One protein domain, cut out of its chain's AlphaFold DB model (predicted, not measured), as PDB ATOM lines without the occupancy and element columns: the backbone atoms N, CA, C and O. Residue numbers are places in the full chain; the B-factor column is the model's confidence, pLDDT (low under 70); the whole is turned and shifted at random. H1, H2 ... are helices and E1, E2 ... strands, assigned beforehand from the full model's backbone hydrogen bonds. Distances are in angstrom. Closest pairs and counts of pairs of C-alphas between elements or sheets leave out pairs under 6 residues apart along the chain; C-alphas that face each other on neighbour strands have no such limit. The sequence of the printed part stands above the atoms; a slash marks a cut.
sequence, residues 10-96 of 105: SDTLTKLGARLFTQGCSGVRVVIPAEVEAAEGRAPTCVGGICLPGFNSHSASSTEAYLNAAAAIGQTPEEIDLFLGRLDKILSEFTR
ATOM      1  N   SER A  10     -36.433 -20.704 -19.204       87.00
ATOM      2  CA  SER A  10     -36.902 -21.662 -20.210       87.00
ATOM      3  C   SER A  10     -38.261 -22.279 -19.857       87.00
ATOM      4  O   SER A  10     -39.114 -22.406 -20.734       87.00
ATOM      5  N   ASP A  11     -38.523 -22.597 -18.585       88.94
ATOM      6  CA  ASP A  11     -39.817 -23.121 -18.128       88.94
ATOM      7  C   ASP A  11     -40.918 -22.083 -18.266       88.94
ATOM      8  O   ASP A  11     -42.041 -22.389 -18.668       88.94
ATOM      9  N   THR A  12     -40.600 -20.833 -17.947       89.19
ATOM     10  CA  THR A  12     -41.529 -19.714 -18.082       89.19
ATOM     11  C   THR A  12     -41.875 -19.479 -19.554       89.19
ATOM     12  O   THR A  12     -43.054 -19.375 -19.897       89.19
ATOM     13  N   LEU A  13     -40.883 -19.514 -20.446       91.00
ATOM     14  CA  LEU A  13     -41.088 -19.450 -21.896       91.00
ATOM     15  C   LEU A  13     -41.855 -20.672 -22.430       91.00
ATOM     16  O   LEU A  13     -42.774 -20.531 -23.229       91.00
ATOM     17  N   THR A  14     -41.569 -21.876 -21.940       91.56
ATOM     18  CA  THR A  14     -42.285 -23.095 -22.353       91.56
ATOM     19  C   THR A  14     -43.751 -23.059 -21.907       91.56
ATOM     20  O   THR A  14     -44.648 -23.446 -22.660       91.56
ATOM     21  N   LYS A  15     -44.038 -22.501 -20.722       92.31
ATOM     22  CA  LYS A  15     -45.410 -22.261 -20.239       92.31
ATOM     23  C   LYS A  15     -46.190 -21.307 -21.145       92.31
ATOM     24  O   LYS A  15     -47.403 -21.472 -21.255       92.31
ATOM     25  N   LEU A  16     -45.534 -20.343 -21.798       92.94
ATOM     26  CA  LEU A  16     -46.181 -19.481 -22.794       92.94
ATOM     27  C   LEU A  16     -46.746 -20.321 -23.949       92.94
ATOM     28  O   LEU A  16     -47.923 -20.191 -24.284       92.94
ATOM     29  N   GLY A  17     -45.939 -21.240 -24.487       93.00
ATOM     30  CA  GLY A  17     -46.368 -22.181 -25.526       93.00
ATOM     31  C   GLY A  17     -47.505 -23.090 -25.056       93.00
ATOM     32  O   GLY A  17     -48.510 -23.235 -25.750       93.00
ATOM     33  N   ALA A  18     -47.407 -23.622 -23.834       93.38
ATOM     34  CA  ALA A  18     -48.463 -24.450 -23.250       93.38
ATOM     35  C   ALA A  18     -49.803 -23.697 -23.122       93.38
ATOM     36  O   ALA A  18     -50.859 -24.275 -23.362       93.38
ATOM     37  N   ARG A  19     -49.785 -22.399 -22.786       94.50
ATOM     38  CA  ARG A  19     -51.006 -21.577 -22.718       94.50
ATOM     39  C   ARG A  19     -51.614 -21.284 -24.080       94.50
ATOM     40  O   ARG A  19     -52.832 -21.298 -24.208       94.50
ATOM     41  N   LEU A  20     -50.786 -21.019 -25.087       94.56
ATOM     42  CA  LEU A  20     -51.263 -20.850 -26.461       94.56
ATOM     43  C   LEU A  20     -51.991 -22.112 -26.926       94.56
ATOM     44  O   LEU A  20     -53.113 -22.026 -27.423       94.56
ATOM     45  N   PHE A  21     -51.412 -23.279 -26.644       94.69
ATOM     46  CA  PHE A  21     -52.034 -24.561 -26.946       94.69
ATOM     47  C   PHE A  21     -53.383 -24.749 -26.231       94.69
ATOM     48  O   PHE A  21     -54.374 -25.088 -26.878       94.69
ATOM     49  N   THR A  22     -53.479 -24.465 -24.925       93.88
ATOM     50  CA  THR A  22     -54.750 -24.613 -24.183       93.88
ATOM     51  C   THR A  22     -55.819 -23.591 -24.570       93.88
ATOM     52  O   THR A  22     -56.998 -23.831 -24.328       93.88
ATOM     53  N   GLN A  23     -55.448 -22.466 -25.187       91.94
ATOM     54  CA  GLN A  23     -56.395 -21.523 -25.795       91.94
ATOM     55  C   GLN A  23     -56.761 -21.892 -27.243       91.94
ATOM     56  O   GLN A  23     -57.453 -21.124 -27.906       91.94
ATOM     57  N   GLY A  24     -56.335 -23.056 -27.741       91.62
ATOM     58  CA  GLY A  24     -56.671 -23.540 -29.079       91.62
ATOM     59  C   GLY A  24     -55.818 -22.940 -30.199       91.62
ATOM     60  O   GLY A  24     -56.243 -22.973 -31.352       91.62
ATOM     61  N   CYS A  25     -54.648 -22.370 -29.895       94.31
ATOM     62  CA  CYS A  25     -53.659 -21.978 -30.900       94.31
ATOM     63  C   CYS A  25     -52.711 -23.158 -31.156       94.31
ATOM     64  O   CYS A  25     -51.815 -23.429 -30.354       94.31
ATOM     65  N   SER A  26     -52.917 -23.872 -32.263       91.19
ATOM     66  CA  SER A  26     -52.040 -24.969 -32.697       91.19
ATOM     67  C   SER A  26     -50.965 -24.477 -33.678       91.19
ATOM     68  O   SER A  26     -51.060 -23.371 -34.201       91.19
ATOM     69  N   GLY A  27     -49.902 -25.264 -33.887       92.69
ATOM     70  CA  GLY A  27     -48.830 -24.946 -34.848       92.69
ATOM     71  C   GLY A  27     -47.825 -23.874 -34.402       92.69
ATOM     72  O   GLY A  27     -46.799 -23.692 -35.052       92.69
ATOM     73  N   VAL A  28     -48.070 -23.202 -33.277       95.44
ATOM     74  CA  VAL A  28     -47.163 -22.198 -32.710       95.44
ATOM     75  C   VAL A  28     -46.012 -22.877 -31.971       95.44
ATOM     76  O   VAL A  28     -46.243 -23.745 -31.125       95.44
ATOM     77  N   ARG A  29     -44.770 -22.453 -32.229       96.19
ATOM     78  CA  ARG A  29     -43.581 -22.974 -31.536       96.19
ATOM     79  C   ARG A  29     -42.871 -21.876 -30.760       96.19
ATOM     80  O   ARG A  29     -42.403 -20.911 -31.351       96.19
ATOM     81  N   VAL A  30     -42.735 -22.059 -29.447       96.19
ATOM     82  CA  VAL A  30     -41.796 -21.272 -28.638       96.19
ATOM     83  C   VAL A  30     -40.431 -21.946 -28.709       96.19
ATOM     84  O   VAL A  30     -40.322 -23.145 -28.450       96.19
ATOM     85  N   VAL A  31     -39.406 -21.191 -29.089       96.19
ATOM     86  CA  VAL A  31     -38.040 -21.689 -29.249       96.19
ATOM     87  C   VAL A  31     -37.154 -21.117 -28.156       96.19
ATOM     88  O   VAL A  31     -37.098 -19.901 -27.959       96.19
ATOM     89  N   ILE A  32     -36.465 -22.014 -27.452       94.88
ATOM     90  CA  ILE A  32     -35.494 -21.671 -26.418       94.88
ATOM     91  C   ILE A  32     -34.100 -21.636 -27.060       94.88
ATOM     92  O   ILE A  32     -33.746 -22.564 -27.790       94.88
ATOM     93  N   PRO A  33     -33.316 -20.571 -26.841       94.38
ATOM     94  CA  PRO A  33     -31.981 -20.463 -27.404       94.38
ATOM     95  C   PRO A  33     -30.974 -21.331 -26.638       94.38
ATOM     96  O   PRO A  33     -31.076 -21.489 -25.421       94.38
ATOM     97  N   ALA A  34     -29.960 -21.825 -27.353       93.88
ATOM     98  CA  ALA A  34     -28.822 -22.571 -26.815       93.88
ATOM     99  C   ALA A  34     -28.169 -21.893 -25.598       93.88
ATOM    100  O   ALA A  34     -27.833 -22.572 -24.633       93.88
ATOM    101  N   GLU A  35     -28.030 -20.564 -25.606       92.75
ATOM    102  CA  GLU A  35     -27.451 -19.832 -24.473       92.75
ATOM    103  C   GLU A  35     -28.285 -19.952 -23.193       92.75
ATOM    104  O   GLU A  35     -27.725 -20.121 -22.113       92.75
ATOM    105  N   VAL A  36     -29.619 -19.914 -23.299       90.25
ATOM    106  CA  VAL A  36     -30.509 -20.085 -22.140       90.25
ATOM    107  C   VAL A  36     -30.471 -21.529 -21.646       90.25
ATOM    108  O   VAL A  36     -30.420 -21.751 -20.441       90.25
ATOM    109  N   GLU A  37     -30.451 -22.513 -22.550       89.81
ATOM    110  CA  GLU A  37     -30.285 -23.921 -22.167       89.81
ATOM    111  C   GLU A  37     -28.963 -24.155 -21.421       89.81
ATOM    112  O   GLU A  37     -28.957 -24.785 -20.361       89.81
ATOM    113  N   ALA A  38     -27.858 -23.606 -21.935       90.00
ATOM    114  CA  ALA A  38     -26.534 -23.729 -21.335       90.00
ATOM    115  C   ALA A  38     -26.437 -23.009 -19.981       90.00
ATOM    116  O   ALA A  38     -25.911 -23.579 -19.026       90.00
ATOM    117  N   ALA A  39     -26.976 -21.789 -19.877       90.12
ATOM    118  CA  ALA A  39     -26.988 -21.013 -18.637       90.12
ATOM    119  C   ALA A  39     -27.780 -21.703 -17.514       90.12
ATOM    120  O   ALA A  39     -27.416 -21.595 -16.346       90.12
ATOM    121  N   GLU A  40     -28.833 -22.444 -17.863       89.44
ATOM    122  CA  GLU A  40     -29.630 -23.233 -16.918       89.44
ATOM    123  C   GLU A  40     -29.077 -24.653 -16.683       89.44
ATOM    124  O   GLU A  40     -29.701 -25.447 -15.979       89.44
ATOM    125  N   GLY A  41     -27.924 -25.001 -17.269       88.81
ATOM    126  CA  GLY A  41     -27.300 -26.318 -17.114       88.81
ATOM    127  C   GLY A  41     -28.119 -27.470 -17.704       88.81
ATOM    128  O   GLY A  41     -27.993 -28.610 -17.252       88.81
ATOM    129  N   ARG A  42     -28.986 -27.200 -18.691       86.31
ATOM    130  CA  ARG A  42     -29.802 -28.231 -19.343       86.31
ATOM    131  C   ARG A  42     -28.966 -29.054 -20.312       86.31
ATOM    132  O   ARG A  42     -28.171 -28.526 -21.085       86.31
ATOM    133  N   ALA A  43     -29.192 -30.365 -20.300       90.75
ATOM    134  CA  ALA A  43     -28.609 -31.245 -21.298       90.75
ATOM    135  C   ALA A  43     -29.230 -30.951 -22.680       90.75
ATOM    136  O   ALA A  43     -30.458 -30.846 -22.773       90.75
ATOM    137  N   PRO A  44     -28.423 -30.852 -23.752       93.25
ATOM    138  CA  PRO A  44     -28.936 -30.715 -25.110       93.25
ATOM    139  C   PRO A  44     -29.856 -31.876 -25.497       93.25
ATOM    140  O   PRO A  44     -29.652 -33.016 -25.074       93.25
ATOM    141  N   THR A  45     -30.832 -31.615 -26.365       94.56
ATOM    142  CA  THR A  45     -31.687 -32.688 -26.895       94.56
ATOM    143  C   THR A  45     -30.877 -33.559 -27.851       94.56
ATOM    144  O   THR A  45     -30.264 -33.042 -28.786       94.56
ATOM    145  N   CYS A  46     -30.892 -34.878 -27.652       96.06
ATOM    146  CA  CYS A  46     -30.192 -35.817 -28.526       96.06
ATOM    147  C   CYS A  46     -31.180 -36.594 -29.405       96.06
ATOM    148  O   CYS A  46     -32.101 -37.240 -28.907       96.06
ATOM    149  N   VAL A  47     -30.979 -36.545 -30.723       96.38
ATOM    150  CA  VAL A  47     -31.804 -37.218 -31.736       96.38
ATOM    151  C   VAL A  47     -30.888 -38.078 -32.597       96.38
ATOM    152  O   VAL A  47     -29.907 -37.587 -33.149       96.38
ATOM    153  N   GLY A  48     -31.169 -39.381 -32.687       95.56
ATOM    154  CA  GLY A  48     -30.350 -40.304 -33.484       95.56
ATOM    155  C   GLY A  48     -28.882 -40.386 -33.039       95.56
ATOM    156  O   GLY A  48     -28.005 -40.580 -33.871       95.56
ATOM    157  N   GLY A  49     -28.603 -40.186 -31.746       95.12
ATOM    158  CA  GLY A  49     -27.241 -40.188 -31.195       95.12
ATOM    159  C   GLY A  49     -26.473 -38.871 -31.353       95.12
ATOM    160  O   GLY A  49     -25.361 -38.762 -30.845       95.12
ATOM    161  N   ILE A  50     -27.057 -37.857 -32.000       95.69
ATOM    162  CA  ILE A  50     -26.466 -36.521 -32.140       95.69
ATOM    163  C   ILE A  50     -27.145 -35.577 -31.154       95.69
ATOM    164  O   ILE A  50     -28.366 -35.439 -31.171       95.69
ATOM    165  N   CYS A  51     -26.357 -34.912 -30.313       96.00
ATOM    166  CA  CYS A  51     -26.855 -33.922 -29.364       96.00
ATOM    167  C   CYS A  51     -26.817 -32.521 -29.977       96.00
ATOM    168  O   CYS A  51     -25.802 -32.096 -30.527       96.00
ATOM    169  N   LEU A  52     -27.946 -31.822 -29.896       96.25
ATOM    170  CA  LEU A  52     -28.213 -30.566 -30.586       96.25
ATOM    171  C   LEU A  52     -28.486 -29.471 -29.540       96.25
ATOM    172  O   LEU A  52     -29.606 -29.396 -29.027       96.25
ATOM    173  N   PRO A  53     -27.482 -28.644 -29.185       95.31
ATOM    174  CA  PRO A  53     -27.685 -27.476 -28.328       95.31
ATOM    175  C   PRO A  53     -28.624 -26.472 -28.997       95.31
ATOM    176  O   PRO A  53     -28.505 -26.233 -30.201       95.31
ATOM    177  N   GLY A  54     -29.548 -25.885 -28.235       93.81
ATOM    178  CA  GLY A  54     -30.586 -25.020 -28.790       93.81
ATOM    179  C   GLY A  54     -31.482 -25.789 -29.751       93.81
ATOM    180  O   GLY A  54     -31.751 -25.330 -30.861       93.81
ATOM    181  N   PHE A  55     -31.905 -26.999 -29.385       95.25
ATOM    182  CA  PHE A  55     -32.787 -27.781 -30.247       95.25
ATOM    183  C   PHE A  55     -34.036 -26.956 -30.590       95.25
ATOM    184  O   PHE A  55     -34.607 -26.305 -29.723       95.25
ATOM    185  N   ASN A  56     -34.453 -26.973 -31.861       94.88
ATOM    186  CA  ASN A  56     -35.431 -26.053 -32.474       94.88
ATOM    187  C   ASN A  56     -34.937 -24.635 -32.829       94.88
ATOM    188  O   ASN A  56     -35.637 -23.941 -33.559       94.88
ATOM    189  N   SER A  57     -33.771 -24.164 -32.400       95.50
ATOM    190  CA  SER A  57     -33.251 -22.871 -32.877       95.50
ATOM    191  C   SER A  57     -32.556 -22.980 -34.237       95.50
ATOM    192  O   SER A  57     -32.376 -21.970 -34.913       95.50
ATOM    193  N   HIS A  58     -32.193 -24.206 -34.635       94.75
ATOM    194  CA  HIS A  58     -31.339 -24.505 -35.790       94.75
ATOM    195  C   HIS A  58     -29.930 -23.888 -35.680       94.75
ATOM    196  O   HIS A  58     -29.235 -23.759 -36.685       94.75
ATOM    197  N   SER A  59     -29.493 -23.525 -34.467       95.00
ATOM    198  CA  SER A  59     -28.170 -22.966 -34.199       95.00
ATOM    199  C   SER A  59     -27.683 -23.301 -32.787       95.00
ATOM    200  O   SER A  59     -28.339 -22.988 -31.794       95.00
ATOM    201  N   ALA A  60     -26.468 -23.839 -32.687       94.56
ATOM    202  CA  ALA A  60     -25.816 -24.086 -31.399       94.56
ATOM    203  C   ALA A  60     -25.365 -22.795 -30.681       94.56
ATOM    204  O   ALA A  60     -24.904 -22.860 -29.547       94.56
ATOM    205  N   SER A  61     -25.490 -21.630 -31.328       94.75
ATOM    206  CA  SER A  61     -25.096 -20.318 -30.799       94.75
ATOM    207  C   SER A  61     -26.239 -19.296 -30.861       94.75
ATOM    208  O   SER A  61     -26.008 -18.102 -31.034       94.75
ATOM    209  N   SER A  62     -27.493 -19.752 -30.816       94.69
ATOM    210  CA  SER A  62     -28.651 -18.857 -30.722       94.69
ATOM    211  C   SER A  62     -28.696 -18.171 -29.356       94.69
ATOM    212  O   SER A  62     -28.539 -18.859 -28.343       94.69
ATOM    213  N   THR A  63     -28.996 -16.875 -29.346       93.38
ATOM    214  CA  THR A  63     -28.995 -16.010 -28.153       93.38
ATOM    215  C   THR A  63     -30.405 -15.683 -27.656       93.38
ATOM    216  O   THR A  63     -30.675 -15.676 -26.457       93.38
ATOM    217  N   GLU A  64     -31.345 -15.465 -28.579       92.44
ATOM    218  CA  GLU A  64     -32.681 -14.959 -28.257       92.44
ATOM    219  C   GLU A  64     -33.775 -16.017 -28.378       92.44
ATOM    220  O   GLU A  64     -33.797 -16.842 -29.294       92.44
ATOM    221  N   ALA A  65     -34.727 -15.949 -27.448       93.75
ATOM    222  CA  ALA A  65     -35.954 -16.726 -27.523       93.75
ATOM    223  C   ALA A  65     -36.936 -16.065 -28.489       93.75
ATOM    224  O   ALA A  65     -37.075 -14.843 -28.511       93.75
ATOM    225  N   TYR A  66     -37.659 -16.879 -29.251       94.94
ATOM    226  CA  TYR A  66     -38.640 -16.389 -30.210       94.94
ATOM    227  C   TYR A  66     -39.849 -17.315 -30.311       94.94
ATOM    228  O   TYR A  66     -39.843 -18.457 -29.845       94.94
ATOM    229  N   LEU A  67     -40.904 -16.792 -30.925       95.44
ATOM    230  CA  LEU A  67     -42.121 -17.519 -31.245       95.44
ATOM    231  C   LEU A  67     -42.237 -17.617 -32.764       95.44
ATOM    232  O   LEU A  67     -42.091 -16.621 -33.467       95.44
ATOM    233  N   ASN A  68     -42.488 -18.821 -33.262       95.88
ATOM    234  CA  ASN A  68     -42.766 -19.081 -34.666       95.88
ATOM    235  C   ASN A  68     -44.264 -19.360 -34.839       95.88
ATOM    236  O   ASN A  68     -44.832 -20.182 -34.116       95.88
ATOM    237  N   ALA A  69     -44.873 -18.673 -35.799       95.38
ATOM    238  CA  ALA A  69     -46.180 -18.973 -36.360       95.38
ATOM    239  C   ALA A  69     -46.076 -18.833 -37.886       95.38
ATOM    240  O   ALA A  69     -45.325 -17.989 -38.382       95.38
ATOM    241  N   ALA A  70     -46.820 -19.649 -38.628       94.56
ATOM    242  CA  ALA A  70     -46.800 -19.660 -40.087       94.56
ATOM    243  C   ALA A  70     -48.221 -19.552 -40.643       94.56
ATOM    244  O   ALA A  70     -49.164 -20.031 -40.017       94.56
ATOM    245  N   ALA A  71     -48.351 -18.940 -41.821       93.25
ATOM    246  CA  ALA A  71     -49.574 -18.957 -42.613       93.25
ATOM    247  C   ALA A  71     -49.449 -20.042 -43.689       93.25
ATOM    248  O   ALA A  71     -48.751 -19.853 -44.688       93.25
ATOM    249  N   ALA A  72     -50.053 -21.204 -43.450       94.25
ATOM    250  CA  ALA A  72     -50.023 -22.315 -44.399       94.25
ATOM    251  C   ALA A  72     -51.143 -22.191 -45.450       94.25
ATOM    252  O   ALA A  72     -52.049 -21.365 -45.335       94.25
ATOM    253  N   ILE A  73     -51.087 -23.024 -46.495       96.38
ATOM    254  CA  ILE A  73     -52.143 -23.073 -47.513       96.38
ATOM    255  C   ILE A  73     -53.501 -23.400 -46.876       96.38
ATOM    256  O   ILE A  73     -53.610 -24.323 -46.072       96.38
ATOM    257  N   GLY A  74     -54.534 -22.647 -47.260       96.31
ATOM    258  CA  GLY A  74     -55.897 -22.824 -46.754       96.31
ATOM    259  C   GLY A  74     -56.218 -22.053 -45.472       96.31
ATOM    260  O   GLY A  74     -57.369 -22.082 -45.054       96.31
ATOM    261  N   GLN A  75     -55.250 -21.346 -44.884       96.31
ATOM    262  CA  GLN A  75     -55.484 -20.517 -43.703       96.31
ATOM    263  C   GLN A  75     -56.307 -19.270 -44.049       96.31
ATOM    264  O   GLN A  75     -56.046 -18.617 -45.066       96.31
ATOM    265  N   THR A  76     -57.285 -18.928 -43.209       97.06
ATOM    266  CA  THR A  76     -58.195 -17.797 -43.458       97.06
ATOM    267  C   THR A  76     -57.830 -16.553 -42.635       97.06
ATOM    268  O   THR A  76     -57.176 -16.665 -41.593       97.06
ATOM    269  N   PRO A  77     -58.243 -15.344 -43.065       97.00
ATOM    270  CA  PRO A  77     -58.055 -14.125 -42.276       97.00
ATOM    271  C   PRO A  77     -58.677 -14.211 -40.875       97.00
ATOM    272  O   PRO A  77     -58.065 -13.774 -39.906       97.00
ATOM    273  N   GLU A  78     -59.841 -14.850 -40.741       96.94
ATOM    274  CA  GLU A  78     -60.541 -14.996 -39.460       96.94
ATOM    275  C   GLU A  78     -59.744 -15.857 -38.470       96.94
ATOM    276  O   GLU A  78     -59.726 -15.583 -37.267       96.94
ATOM    277  N   GLU A  79     -59.047 -16.887 -38.960       94.88
ATOM    278  CA  GLU A  79     -58.145 -17.702 -38.143       94.88
ATOM    279  C   GLU A  79     -56.928 -16.898 -37.670       94.88
ATOM    280  O   GLU A  79     -56.484 -17.062 -36.530       94.88
ATOM    281  N   ILE A  80     -56.408 -16.005 -38.522       95.50
ATOM    282  CA  ILE A  80     -55.308 -15.098 -38.173       95.50
ATOM    283  C   ILE A  80     -55.764 -14.116 -37.090       95.50
ATOM    284  O   ILE A  80     -55.087 -13.990 -36.069       95.50
ATOM    285  N   ASP A  81     -56.921 -13.480 -37.257       97.00
ATOM    286  CA  ASP A  81     -57.468 -12.533 -36.278       97.00
ATOM    287  C   ASP A  81     -57.720 -13.205 -34.922       97.00
ATOM    288  O   ASP A  81     -57.348 -12.679 -33.867       97.00
ATOM    289  N   LEU A  82     -58.285 -14.417 -34.935       95.81
ATOM    290  CA  LEU A  82     -58.504 -15.209 -33.728       95.81
ATOM    291  C   LEU A  82     -57.183 -15.571 -33.034       95.81
ATOM    292  O   LEU A  82     -57.090 -15.496 -31.803       95.81
ATOM    293  N   PHE A  83     -56.160 -15.959 -33.802       96.31
ATOM    294  CA  PHE A  83     -54.826 -16.226 -33.273       96.31
ATOM    295  C   PHE A  83     -54.215 -14.975 -32.635       96.31
ATOM    296  O   PHE A  83     -53.747 -15.051 -31.498       96.31
ATOM    297  N   LEU A  84     -54.260 -13.827 -33.320       96.31
ATOM    298  CA  LEU A  84     -53.709 -12.566 -32.824       96.31
ATOM    299  C   LEU A  84     -54.397 -12.115 -31.532       96.31
ATOM    300  O   LEU A  84     -53.712 -11.764 -30.573       96.31
ATOM    301  N   GLY A  85     -55.728 -12.212 -31.451       96.44
ATOM    302  CA  GLY A  85     -56.469 -11.876 -30.231       96.44
ATOM    303  C   GLY A  85     -56.109 -12.774 -29.041       96.44
ATOM    304  O   GLY A  85     -55.960 -12.305 -27.909       96.44
ATOM    305  N   ARG A  86     -55.912 -14.077 -29.275       96.00
ATOM    306  CA  ARG A  86     -55.463 -15.015 -28.230       96.00
ATOM    307  C   ARG A  86     -54.015 -14.762 -27.823       96.00
ATOM    308  O   ARG A  86     -53.704 -14.823 -26.634       96.00
ATOM    309  N   LEU A  87     -53.144 -14.481 -28.789       95.75
ATOM    310  CA  LEU A  87     -51.741 -14.168 -28.548       95.75
ATOM    311  C   LEU A  87     -51.605 -12.907 -27.690       95.75
ATOM    312  O   LEU A  87     -50.908 -12.948 -26.677       95.75
ATOM    313  N   ASP A  88     -52.313 -11.835 -28.043       95.31
ATOM    314  CA  ASP A  88     -52.306 -10.571 -27.303       95.31
ATOM    315  C   ASP A  88     -52.741 -10.758 -25.843       95.31
ATOM    316  O   ASP A  88     -52.025 -10.371 -24.913       95.31
ATOM    317  N   LYS A  89     -53.856 -11.465 -25.624       93.94
ATOM    318  CA  LYS A  89     -54.337 -11.803 -24.278       93.94
ATOM    319  C   LYS A  89     -53.270 -12.534 -23.462       93.94
ATOM    320  O   LYS A  89     -53.003 -12.174 -22.313       93.94
ATOM    321  N   ILE A  90     -52.654 -13.566 -24.038       93.12
ATOM    322  CA  ILE A  90     -51.666 -14.384 -23.330       93.12
ATOM    323  C   ILE A  90     -50.396 -13.579 -23.037       93.12
ATOM    324  O   ILE A  90     -49.884 -13.667 -21.921       93.12
ATOM    325  N   LEU A  91     -49.891 -12.791 -23.989       91.81
ATOM    326  CA  LEU A  91     -48.704 -11.951 -23.792       91.81
ATOM    327  C   LEU A  91     -48.945 -10.860 -22.744       91.81
ATOM    328  O   LEU A  91     -48.075 -10.613 -21.904       91.81
ATOM    329  N   SER A  92     -50.139 -10.268 -22.732       91.31
ATOM    330  CA  SER A  92     -50.559  -9.304 -21.713       91.31
ATOM    331  C   SER A  92     -50.578  -9.934 -20.317       91.31
ATOM    332  O   SER A  92     -50.003  -9.395 -19.367       91.31
ATOM    333  N   GLU A  93     -51.165 -11.127 -20.179       88.69
ATOM    334  CA  GLU A  93     -51.150 -11.876 -18.919       88.69
ATOM    335  C   GLU A  93     -49.748 -12.330 -18.501       88.69
ATOM    336  O   GLU A  93     -49.461 -12.413 -17.306       88.69
ATOM    337  N   PHE A  94     -48.898 -12.678 -19.464       84.69
ATOM    338  CA  PHE A  94     -47.530 -13.122 -19.227       84.69
ATOM    339  C   PHE A  94     -46.667 -11.972 -18.704       84.69
ATOM    340  O   PHE A  94     -46.015 -12.114 -17.672       84.69
ATOM    341  N   THR A  95     -46.750 -10.804 -19.346       80.06
ATOM    342  CA  THR A  95     -46.003  -9.595 -18.970       80.06
ATOM    343  C   THR A  95     -46.401  -9.091 -17.583       80.06
ATOM    344  O   THR A  95     -45.535  -8.739 -16.788       80.06
ATOM    345  N   ARG A  96     -47.697  -9.128 -17.243       70.75
ATOM    346  CA  ARG A  96     -48.201  -8.720 -15.919       70.75
ATOM    347  C   ARG A  96     -47.678  -9.590 -14.768       70.75
ATOM    348  O   ARG A  96     -47.692  -9.152 -13.624       70.75
TER     349      ARG A  96
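AT A GLANCE: This is residues 10 to 96 of the 105 residues of an uncharacterized protein of Schistocephalus solidus (UniProt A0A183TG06). A short two-stranded ribbon, E1 and E4, lies in the middle, with H1 packed along E1; the long helix H3 is at one end of the domain, where part of it packs on H1, and a small hairpin of E2 and E3 is at the other end, with H2 between the ribbon and the hairpin in the chain. Residues 73 to 78, of which 77 and 78 belong to H3, stick out. The printed part has 87 residues with three named helices and four named strands in the order H1 E1 H2 E2 E3 E4 H3, and its class is mixed, helices and strands; the two sheets, E1 - E4 and E2 - E3, are both antiparallel. The whole is only just loose, close to compact, with a radius of gyration of the C-alphas of 14.8 A and spans of 41 by 34 by 20 A.

HOW THE PARTS SIT: E1, residues 29 to 31, and E4, residues 66 to 68, are antiparallel neighbours at 154 degrees; N 29 and O 68 are within hydrogen-bond range at 3.0 A, as are N 68 and O 29 at 2.8 A. The closest C-alphas of E1 and H1, residues 10 to 22, are those of Val 30 and Gly 17, 5.6 A apart. H1 touches H3, residues 77 to 96, at a steep tilt of 40 degrees, opposite ways; the closest C-alphas are those of Leu 20 and Leu 87, 7.0 A apart. H1 touches H3 with its residues 16 to 20 alone, and H3 touches H1 with its residues 86 to 94 alone. H1 and H2, residues 34 to 39, are close but not clearly touching, with the closest C-alphas, Ser 10 and Val 36, 6.9 A apart. E2, residues 45 to 47, and E3, residues 50 to 52, form an antiparallel hairpin at 144 degrees, with N 52 and O 45 at 2.8 A within hydrogen-bond range. E2 and E3 are both apart from H1, E1, E4 and H3. In H1, H2 and H3 every O i to N i+4 pair is within hydrogen-bond range.

IN THESE COORDINATES: E1 and E4 measure 6.1 and 6.6 A from first to last C-alpha, E2 and E3 6.6 and 6.4 A. H1 begins at C-alpha 10, (-36.902, -21.662, -20.210), and is 18.5 A long; H2 is 8.5 A long. H3 is 28.7 A long and ends at C-alpha 96, (-48.201, -8.720, -15.919).

THE WHOLE: The two C-alphas farthest apart are those of Gly 49 and Glu 78, 42.6 A. The printed part has no cut. The link from E3 to E4, residues 53 to 65, is long. Mean pLDDT of the printed part is 93.3, and no printed residue is under 70.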